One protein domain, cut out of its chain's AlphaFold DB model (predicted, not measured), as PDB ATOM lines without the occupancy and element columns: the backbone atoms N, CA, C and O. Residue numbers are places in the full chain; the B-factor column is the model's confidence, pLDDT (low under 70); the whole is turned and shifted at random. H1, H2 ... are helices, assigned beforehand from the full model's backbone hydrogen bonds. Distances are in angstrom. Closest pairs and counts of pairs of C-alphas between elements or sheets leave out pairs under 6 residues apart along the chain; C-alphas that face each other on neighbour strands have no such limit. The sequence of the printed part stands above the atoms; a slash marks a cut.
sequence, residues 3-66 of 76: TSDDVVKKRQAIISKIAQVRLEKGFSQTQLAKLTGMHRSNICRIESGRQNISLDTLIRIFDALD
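What this domain is: This is residues 3 to 66 of the 76 residues of the protein "XRE family transcriptional regulator" of Ruminococcus sp. AF17-11 (UniProt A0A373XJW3). One long helix, H1, makes the length of the model, and three short helices, H2, H3 and H4, gather along one side of its later part, while its first turns reach past them. H2 bridges H3 and H4, and H4 runs nearly parallel to H1. The printed part has 64 residues with four named helices in the order H1, H2, H3, H4 and no named strand, and its class is all helix. It is compact, with a radius of gyration of the C-alphas of 11.3 A, yet elongated, spanning 35 by 21 by 17 A.

How they stand to each other: Start with H1, residues 3 to 24; with residues 15 to 19 alone it touches H3, residues 40 to 47, at a steep tilt of 56 degrees, opposite ways. Look there at the closest C-alphas, those of Ile 15 and Glu 47, 5.8 A apart. H2, residues 29 to 36, is close to H1 but not clearly touching, the closest C-alphas being those of Arg 22 and Leu 32 at 7.7 A. H2 touches H3 about perpendicular, at 83 degrees, with the C-alphas of Ala 33 and Arg 40 closest at 5.1 A. H2 also touches H4, residues 55 to 64, about perpendicular at 78 degrees, with the C-alphas of Leu 35 and Ala 64 closest at 5.5 A. The helix packing is mostly crossed, with 0 of the 3 touching pairs at a shallow tilt. H4 and H1 are close but not clearly touching, at a shallow tilt of 13 degrees, the same way; their closest C-alphas, of Ile 18 and Phe 62, are 7.7 A apart. H3 and H4 are apart. In H1, H2, H3 and H4 every O i to N i+4 pair is within hydrogen-bond range.

Where its parts are: Find C-alpha 3 at (157.630, 146.986, 130.746); from there H1 runs 32.3 A to C-alpha 24 at (176.857, 155.778, 106.349). H2 and H3 follow, 10.4 A and 10.7 A long. H4 runs 14.1 A to C-alpha 64 at (167.847, 165.983, 108.543).

The domain as a whole: The C-alphas of Thr 3 and Gly 26 are the two farthest apart, at 35.4 A. The printed part has no cut; the links H1 to H2 and H2 to H3 are tight, and H3 to H4 is short. The mean pLDDT of the printed part is 91.8, and residues 3 to 4 are under 70.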
ATOM      1  N   THR A   3     157.992 146.105 131.869       61.00
ATOM      2  CA  THR A   3     157.630 146.986 130.746       61.00
ATOM      3  C   THR A   3     158.652 148.091 130.460       61.00
ATOM      4  O   THR A   3     158.758 148.544 129.327       61.00
ATOM      5  N   SER A   4     159.407 148.532 131.473       68.94
ATOM      6  CA  SER A   4     160.371 149.634 131.333       68.94
ATOM      7  C   SER A   4     161.614 149.212 130.544       68.94
ATOM      8  O   SER A   4     162.054 149.940 129.655       68.94
ATOM      9  N   ASP A   5     162.138 148.015 130.809       80.75
ATOM     10  CA  ASP A   5     163.376 147.533 130.185       80.75
ATOM     11  C   ASP A   5     163.184 147.234 128.694       80.75
ATOM     12  O   ASP A   5     164.033 147.585 127.872       80.75
ATOM     13  N   ASP A   6     162.028 146.681 128.315       86.19
ATOM     14  CA  ASP A   6     161.684 146.429 126.912       86.19
ATOM     15  C   ASP A   6     161.580 147.728 126.102       86.19
ATOM     16  O   ASP A   6     162.063 147.807 124.968       86.19
ATOM     17  N   VAL A   7     160.978 148.771 126.684       85.62
ATOM     18  CA  VAL A   7     160.871 150.093 126.046       85.62
ATOM     19  C   VAL A   7     162.256 150.716 125.876       85.62
ATOM     20  O   VAL A   7     162.566 151.233 124.801       85.62
ATOM     21  N   VAL A   8     163.112 150.631 126.899       87.56
ATOM     22  CA  VAL A   8     164.501 151.110 126.829       87.56
ATOM     23  C   VAL A   8     165.265 150.379 125.723       87.56
ATOM     24  O   VAL A   8     165.913 151.027 124.903       87.56
ATOM     25  N   LYS A   9     165.136 149.049 125.638       89.12
ATOM     26  CA  LYS A   9     165.814 148.231 124.625       89.12
ATOM     27  C   LYS A   9     165.360 148.571 123.203       89.12
ATOM     28  O   LYS A   9     166.200 148.744 122.321       89.12
ATOM     29  N   LYS A  10     164.050 148.720 122.976       89.38
ATOM     30  CA  LYS A  10     163.499 149.130 121.669       89.38
ATOM     31  C   LYS A  10     163.962 150.529 121.271       89.38
ATOM     32  O   LYS A  10     164.390 150.725 120.136       89.38
ATOM     33  N   ARG A  11     163.947 151.485 122.206       89.88
ATOM     34  CA  ARG A  11     164.476 152.837 121.970       89.88
ATOM     35  C   ARG A  11     165.961 152.796 121.608       89.88
ATOM     36  O   ARG A  11     166.360 153.450 120.651       89.88
ATOM     37  N   GLN A  12     166.761 152.003 122.319       90.62
ATOM     38  CA  GLN A  12     168.186 151.862 122.024       90.62
ATOM     39  C   GLN A  12     168.424 151.314 120.612       90.62
ATOM     40  O   GLN A  12     169.297 151.817 119.913       90.62
ATOM     41  N   ALA A  13     167.631 150.335 120.168       91.38
ATOM     42  CA  ALA A  13     167.733 149.793 118.814       91.38
ATOM     43  C   ALA A  13     167.465 150.860 117.735       91.38
ATOM     44  O   ALA A  13     168.206 150.943 116.756       91.38
ATOM     45  N   ILE A  14     166.452 151.711 117.939       90.81
ATOM     46  CA  ILE A  14     166.147 152.835 117.037       90.81
ATOM     47  C   ILE A  14     167.321 153.822 116.999       90.81
ATOM     48  O   ILE A  14     167.789 154.186 115.923       90.81
ATOM     49  N   ILE A  15     167.838 154.215 118.166       93.19
ATOM     50  CA  ILE A  15     168.948 155.170 118.290       93.19
ATOM     51  C   ILE A  15     170.222 154.646 117.619       93.19
ATOM     52  O   ILE A  15     170.874 155.383 116.881       93.19
ATOM     53  N   SER A  16     170.563 153.372 117.826       92.56
ATOM     54  CA  SER A  16     171.723 152.754 117.178       92.56
ATOM     55  C   SER A  16     171.594 152.772 115.654       92.56
ATOM     56  O   SER A  16     172.573 153.055 114.966       92.56
ATOM     57  N   LYS A  17     170.386 152.543 115.119       92.75
ATOM     58  CA  LYS A  17     170.135 152.601 113.674       92.75
ATOM     59  C   LYS A  17     170.299 154.017 113.118       92.75
ATOM     60  O   LYS A  17     170.898 154.187 112.065       92.75
ATOM     61  N   ILE A  18     169.849 155.037 113.847       92.62
ATOM     62  CA  ILE A  18     170.067 156.446 113.476       92.62
ATOM     63  C   ILE A  18     171.561 156.776 113.425       92.62
ATOM     64  O   ILE A  18     172.031 157.360 112.451       92.62
ATOM     65  N   ALA A  19     172.317 156.380 114.454       94.38
ATOM     66  CA  ALA A  19     173.756 156.626 114.510       94.38
ATOM     67  C   ALA A  19     174.498 155.929 113.357       94.38
ATOM     68  O   ALA A  19     175.407 156.514 112.769       94.38
ATOM     69  N   GLN A  20     174.082 154.707 113.007       95.00
ATOM     70  CA  GLN A  20     174.610 153.977 111.860       95.00
ATOM     71  C   GLN A  20     174.343 154.726 110.549       95.00
ATOM     72  O   GLN A  20     175.294 155.029 109.834       95.00
ATOM     73  N   VAL A  21     173.091 155.099 110.263       94.88
ATOM     74  CA  VAL A  21     172.763 155.803 109.010       94.88
ATOM     75  C   VAL A  21     173.465 157.161 108.932       94.88
ATOM     76  O   VAL A  21     173.947 157.547 107.868       94.88
ATOM     77  N   ARG A  22     173.614 157.875 110.058       96.12
ATOM     78  CA  ARG A  22     174.411 159.110 110.108       96.12
ATOM     79  C   ARG A  22     175.843 158.868 109.619       96.12
ATOM     80  O   ARG A  22     176.366 159.676 108.852       96.12
ATOM     81  N   LEU A  23     176.481 157.795 110.089       96.19
ATOM     82  CA  LEU A  23     177.845 157.438 109.694       96.19
ATOM     83  C   LEU A  23     177.918 156.994 108.229       96.19
ATOM     84  O   LEU A  23     178.830 157.422 107.530       96.19
ATOM     85  N   GLU A  24     176.951 156.209 107.752       96.12
ATOM     86  CA  GLU A  24     176.857 155.778 106.349       96.12
ATOM     87  C   GLU A  24     176.699 156.966 105.390       96.12
ATOM     88  O   GLU A  24     177.328 156.997 104.336       96.12
ATOM     89  N   LYS A  25     175.936 157.994 105.787       94.62
ATOM     90  CA  LYS A  25     175.815 159.260 105.043       94.62
ATOM     91  C   LYS A  25     177.011 160.210 105.239       94.62
ATOM     92  O   LYS A  25     177.007 161.317 104.709       94.62
ATOM     93  N   GLY A  26     178.036 159.816 106.000       95.56
ATOM     94  CA  GLY A  26     179.262 160.600 106.193       95.56
ATOM     95  C   GLY A  26     179.104 161.837 107.083       95.56
ATOM     96  O   GLY A  26     179.979 162.704 107.104       95.56
ATOM     97  N   PHE A  27     178.011 161.944 107.842       96.25
ATOM     98  CA  PHE A  27     177.789 163.079 108.730       96.25
ATOM     99  C   PHE A  27     178.486 162.876 110.075       96.25
ATOM    100  O   PHE A  27     178.306 161.872 110.760       96.25
ATOM    101  N   SER A  28     179.217 163.882 110.540       97.06
ATOM    102  CA  SER A  28     179.605 164.002 111.947       97.06
ATOM    103  C   SER A  28     178.408 164.401 112.819       97.06
ATOM    104  O   SER A  28     177.439 165.000 112.350       97.06
ATOM    105  N   GLN A  29     178.501 164.166 114.131       97.06
ATOM    106  CA  GLN A  29     177.501 164.657 115.094       97.06
ATOM    107  C   GLN A  29     177.320 166.181 115.022       97.06
ATOM    108  O   GLN A  29     176.224 166.685 115.239       97.06
ATOM    109  N   THR A  30     178.387 166.927 114.714       97.62
ATOM    110  CA  THR A  30     178.332 168.387 114.559       97.62
ATOM    111  C   THR A  30     177.566 168.790 113.301       97.62
ATOM    112  O   THR A  30     176.825 169.767 113.332       97.62
ATOM    113  N   GLN A  31     177.721 168.051 112.199       97.50
ATOM    114  CA  GLN A  31     176.956 168.300 110.974       97.50
ATOM    115  C   GLN A  31     175.476 167.985 111.180       97.50
ATOM    116  O   GLN A  31     174.645 168.835 110.879       97.50
ATOM    117  N   LEU A  32     175.146 166.841 111.790       96.88
ATOM    118  CA  LEU A  32     173.755 166.520 112.117       96.88
ATOM    119  C   LEU A  32     173.138 167.567 113.057       96.88
ATOM    120  O   LEU A  32     172.005 167.994 112.861       96.88
ATOM    121  N   ALA A  33     173.898 168.038 114.047       97.00
ATOM    122  CA  ALA A  33     173.465 169.102 114.947       97.00
ATOM    123  C   ALA A  33     173.117 170.398 114.188       97.00
ATOM    124  O   ALA A  33     172.090 171.010 114.461       97.00
ATOM    125  N   LYS A  34     173.925 170.782 113.191       96.88
ATOM    126  CA  LYS A  34     173.635 171.939 112.331       96.88
ATOM    127  C   LYS A  34     172.363 171.739 111.503       96.88
ATOM    128  O   LYS A  34     171.525 172.630 111.500       96.88
ATOM    129  N   LEU A  35     172.207 170.580 110.859       95.50
ATOM    130  CA  LEU A  35     171.034 170.267 110.027       95.50
ATOM    131  C   LEU A  35     169.737 170.246 110.840       95.50
ATOM    132  O   LEU A  35     168.705 170.731 110.397       95.50
ATOM    133  N   THR A  36     169.809 169.729 112.064       95.38
ATOM    134  CA  THR A  36     168.663 169.655 112.976       95.38
ATOM    135  C   THR A  36     168.419 170.947 113.751       95.38
ATOM    136  O   THR A  36     167.389 171.048 114.413       95.38
ATOM    137  N   GLY A  37     169.328 171.926 113.730       95.38
ATOM    138  CA  GLY A  37     169.251 173.119 114.584       95.38
ATOM    139  C   GLY A  37     169.398 172.810 116.081       95.38
ATOM    140  O   GLY A  37     168.788 173.468 116.922       95.38
ATOM    141  N   MET A  38     170.157 171.770 116.428       94.69
ATOM    142  CA  MET A  38     170.395 171.320 117.801       94.69
ATOM    143  C   MET A  38     171.850 171.554 118.216       94.69
ATOM    144  O   MET A  38     172.745 171.721 117.392       94.69
ATOM    145  N   HIS A  39     172.131 171.503 119.518       96.19
ATOM    146  CA  HIS A  39     173.516 171.466 119.988       96.19
ATOM    147  C   HIS A  39     174.148 170.090 119.738       96.19
ATOM    148  O   HIS A  39     173.521 169.054 119.969       96.19
ATOM    149  N   ARG A  40     175.439 170.062 119.379       96.25
ATOM    150  CA  ARG A  40     176.224 168.817 119.241       96.25
ATOM    151  C   ARG A  40     176.133 167.929 120.487       96.25
ATOM    152  O   ARG A  40     176.034 166.711 120.376       96.25
ATOM    153  N   SER A  41     176.154 168.530 121.678       95.31
ATOM    154  CA  SER A  41     176.014 167.814 122.951       95.31
ATOM    155  C   SER A  41     174.660 167.110 123.083       95.31
ATOM    156  O   SER A  41     174.601 166.030 123.668       95.31
ATOM    157  N   ASN A  42     173.591 167.663 122.500       93.88
ATOM    158  CA  ASN A  42     172.281 167.018 122.467       93.88
ATOM    159  C   ASN A  42     172.300 165.806 121.535       93.88
ATOM    160  O   ASN A  42     171.877 164.738 121.964       93.88
ATOM    161  N   ILE A  43     172.870 165.928 120.328       95.06
ATOM    162  CA  ILE A  43     173.044 164.791 119.404       95.06
ATOM    163  C   ILE A  43     173.855 163.667 120.060       95.06
ATOM    164  O   ILE A  43     173.430 162.518 120.059       95.06
ATOM    165  N   CYS A  44     174.973 163.996 120.712       94.38
ATOM    166  CA  CYS A  44     175.788 163.012 121.427       94.38
ATOM    167  C   CYS A  44     174.998 162.296 122.540       94.38
ATOM    168  O   CYS A  44     175.033 161.070 122.643       94.38
ATOM    169  N   ARG A  45     174.229 163.036 123.353       92.50
ATOM    170  CA  ARG A  45     173.378 162.427 124.388       92.50
ATOM    171  C   ARG A  45     172.276 161.553 123.793       92.50
ATOM    172  O   ARG A  45     171.991 160.502 124.360       92.50
ATOM    173  N   ILE A  46     171.674 161.961 122.675       92.44
ATOM    174  CA  ILE A  46     170.681 161.158 121.951       92.44
ATOM    175  C   ILE A  46     171.307 159.841 121.501       92.44
ATOM    176  O   ILE A  46     170.808 158.791 121.881       92.44
ATOM    177  N   GLU A  47     172.435 159.883 120.792       91.75
ATOM    178  CA  GLU A  47     173.113 158.681 120.287       91.75
ATOM    179  C   GLU A  47     173.614 157.757 121.400       91.75
ATOM    180  O   GLU A  47     173.681 156.545 121.222       91.75
ATOM    181  N   SER A  48     173.902 158.307 122.583       89.56
ATOM    182  CA  SER A  48     174.257 157.503 123.755       89.56
ATOM    183  C   SER A  48     173.082 156.712 124.347       89.56
ATOM    184  O   SER A  48     173.308 155.861 125.205       89.56
ATOM    185  N   GLY A  49     171.837 157.026 123.966       83.62
ATOM    186  CA  GLY A  49     170.621 156.379 124.471       83.62
ATOM    187  C   GLY A  49     170.297 156.626 125.947       83.62
ATOM    188  O   GLY A  49     169.329 156.077 126.476       83.62
ATOM    189  N   ARG A  50     171.073 157.489 126.616       77.44
ATOM    190  CA  ARG A  50     170.954 157.789 128.052       77.44
ATOM    191  C   ARG A  50     169.765 158.678 128.415       77.44
ATOM    192  O   ARG A  50     169.477 158.830 129.597       77.44
ATOM    193  N   GLN A  51     169.091 159.278 127.435       81.69
ATOM    194  CA  GLN A  51     167.929 160.137 127.660       81.69
ATOM    195  C   GLN A  51     166.702 159.642 126.900       81.69
ATOM    196  O   GLN A  51     166.812 159.010 125.848       81.69
ATOM    197  N   ASN A  52     165.523 159.964 127.432       87.19
ATOM    198  CA  ASN A  52     164.295 159.827 126.670       87.19
ATOM    199  C   ASN A  52     164.276 160.886 125.558       87.19
ATOM    200  O   ASN A  52     164.642 162.035 125.794       87.19
ATOM    201  N   ILE A  53     163.867 160.491 124.357       90.06
ATOM    202  CA  ILE A  53     163.787 161.365 123.186       90.06
ATOM    203  C   ILE A  53     162.320 161.517 122.794       90.06
ATOM    204  O   ILE A  53     161.576 160.536 122.808       90.06
ATOM    205  N   SER A  54     161.894 162.740 122.473       91.81
ATOM    206  CA  SER A  54     160.550 162.959 121.936       91.81
ATOM    207  C   SER A  54     160.458 162.465 120.493       91.81
ATOM    208  O   SER A  54     161.450 162.483 119.759       91.81
ATOM    209  N   LEU A  55     159.257 162.070 120.069       90.94
ATOM    210  CA  LEU A  55     159.006 161.699 118.675       90.94
ATOM    211  C   LEU A  55     159.338 162.854 117.722       90.94
ATOM    212  O   LEU A  55     160.008 162.622 116.727       90.94
ATOM    213  N   ASP A  56     159.007 164.097 118.076       93.25
ATOM    214  CA  ASP A  56     159.310 165.274 117.244       93.25
ATOM    215  C   ASP A  56     160.814 165.455 117.001       93.25
ATOM    216  O   ASP A  56     161.249 165.795 115.903       93.25
ATOM    217  N   THR A  57     161.636 165.211 118.027       93.31
ATOM    218  CA  THR A  57     163.099 165.282 117.886       93.31
ATOM    219  C   THR A  57     163.599 164.162 116.981       93.31
ATOM    220  O   THR A  57     164.498 164.371 116.171       93.31
ATOM    221  N   LEU A  58     163.012 162.974 117.116       92.44
ATOM    222  CA  LEU A  58     163.341 161.823 116.292       92.44
ATOM    223  C   LEU A  58     163.019 162.096 114.815       92.44
ATOM    224  O   LEU A  58     163.884 161.897 113.968       92.44
ATOM    225  N   ILE A  59     161.825 162.625 114.532       93.25
ATOM    226  CA  ILE A  59     161.373 163.009 113.187       93.25
ATOM    227  C   ILE A  59     162.325 164.043 112.582       93.25
ATOM    228  O   ILE A  59     162.871 163.804 111.515       93.25
ATOM    229  N   ARG A  60     162.663 165.110 113.318       94.44
ATOM    230  CA  ARG A  60     163.636 166.117 112.850       94.44
ATOM    231  C   ARG A  60     164.997 165.528 112.484       94.44
ATOM    232  O   ARG A  60     165.659 166.035 111.585       94.44
ATOM    233  N   ILE A  61     165.456 164.511 113.215       94.56
ATOM    234  CA  ILE A  61     166.721 163.831 112.910       94.56
ATOM    235  C   ILE A  61     166.594 163.009 111.629       94.56
ATOM    236  O   ILE A  61     167.512 163.041 110.816       94.56
ATOM    237  N   PHE A  62     165.491 162.287 111.448       93.81
ATOM    238  CA  PHE A  62     165.239 161.529 110.226       93.81
ATOM    239  C   PHE A  62     165.116 162.443 109.002       93.81
ATOM    240  O   PHE A  62     165.797 162.186 108.015       93.81
ATOM    241  N   ASP A  63     164.389 163.558 109.110       94.06
ATOM    242  CA  ASP A  63     164.295 164.576 108.056       94.06
ATOM    243  C   ASP A  63     165.681 165.145 107.712       94.06
ATOM    244  O   ASP A  63     166.072 165.219 106.550       94.06
ATOM    245  N   ALA A  64     166.480 165.490 108.729       95.25
ATOM    246  CA  ALA A  64     167.847 165.983 108.543       95.25
ATOM    247  C   ALA A  64     168.790 164.938 107.929       95.25
ATOM    248  O   ALA A  64     169.805 165.291 107.328       95.25
ATOM    249  N   LEU A  65     168.483 163.657 108.119       94.38
ATOM    250  CA  LEU A  65     169.192 162.551 107.503       94.38
ATOM    251  C   LEU A  65     168.573 162.140 106.171       94.38
ATOM    252  O   LEU A  65     169.105 161.199 105.596       94.38
ATOM    253  N   ASP A  66     167.537 162.813 105.663       92.81
ATOM    254  CA  ASP A  66     166.841 162.463 104.419       92.81
ATOM    255  C   ASP A  66     166.389 160.987 104.439       92.81
ATOM    256  O   ASP A  66     166.871 160.138 103.681       92.81
TER     257      ASP A  66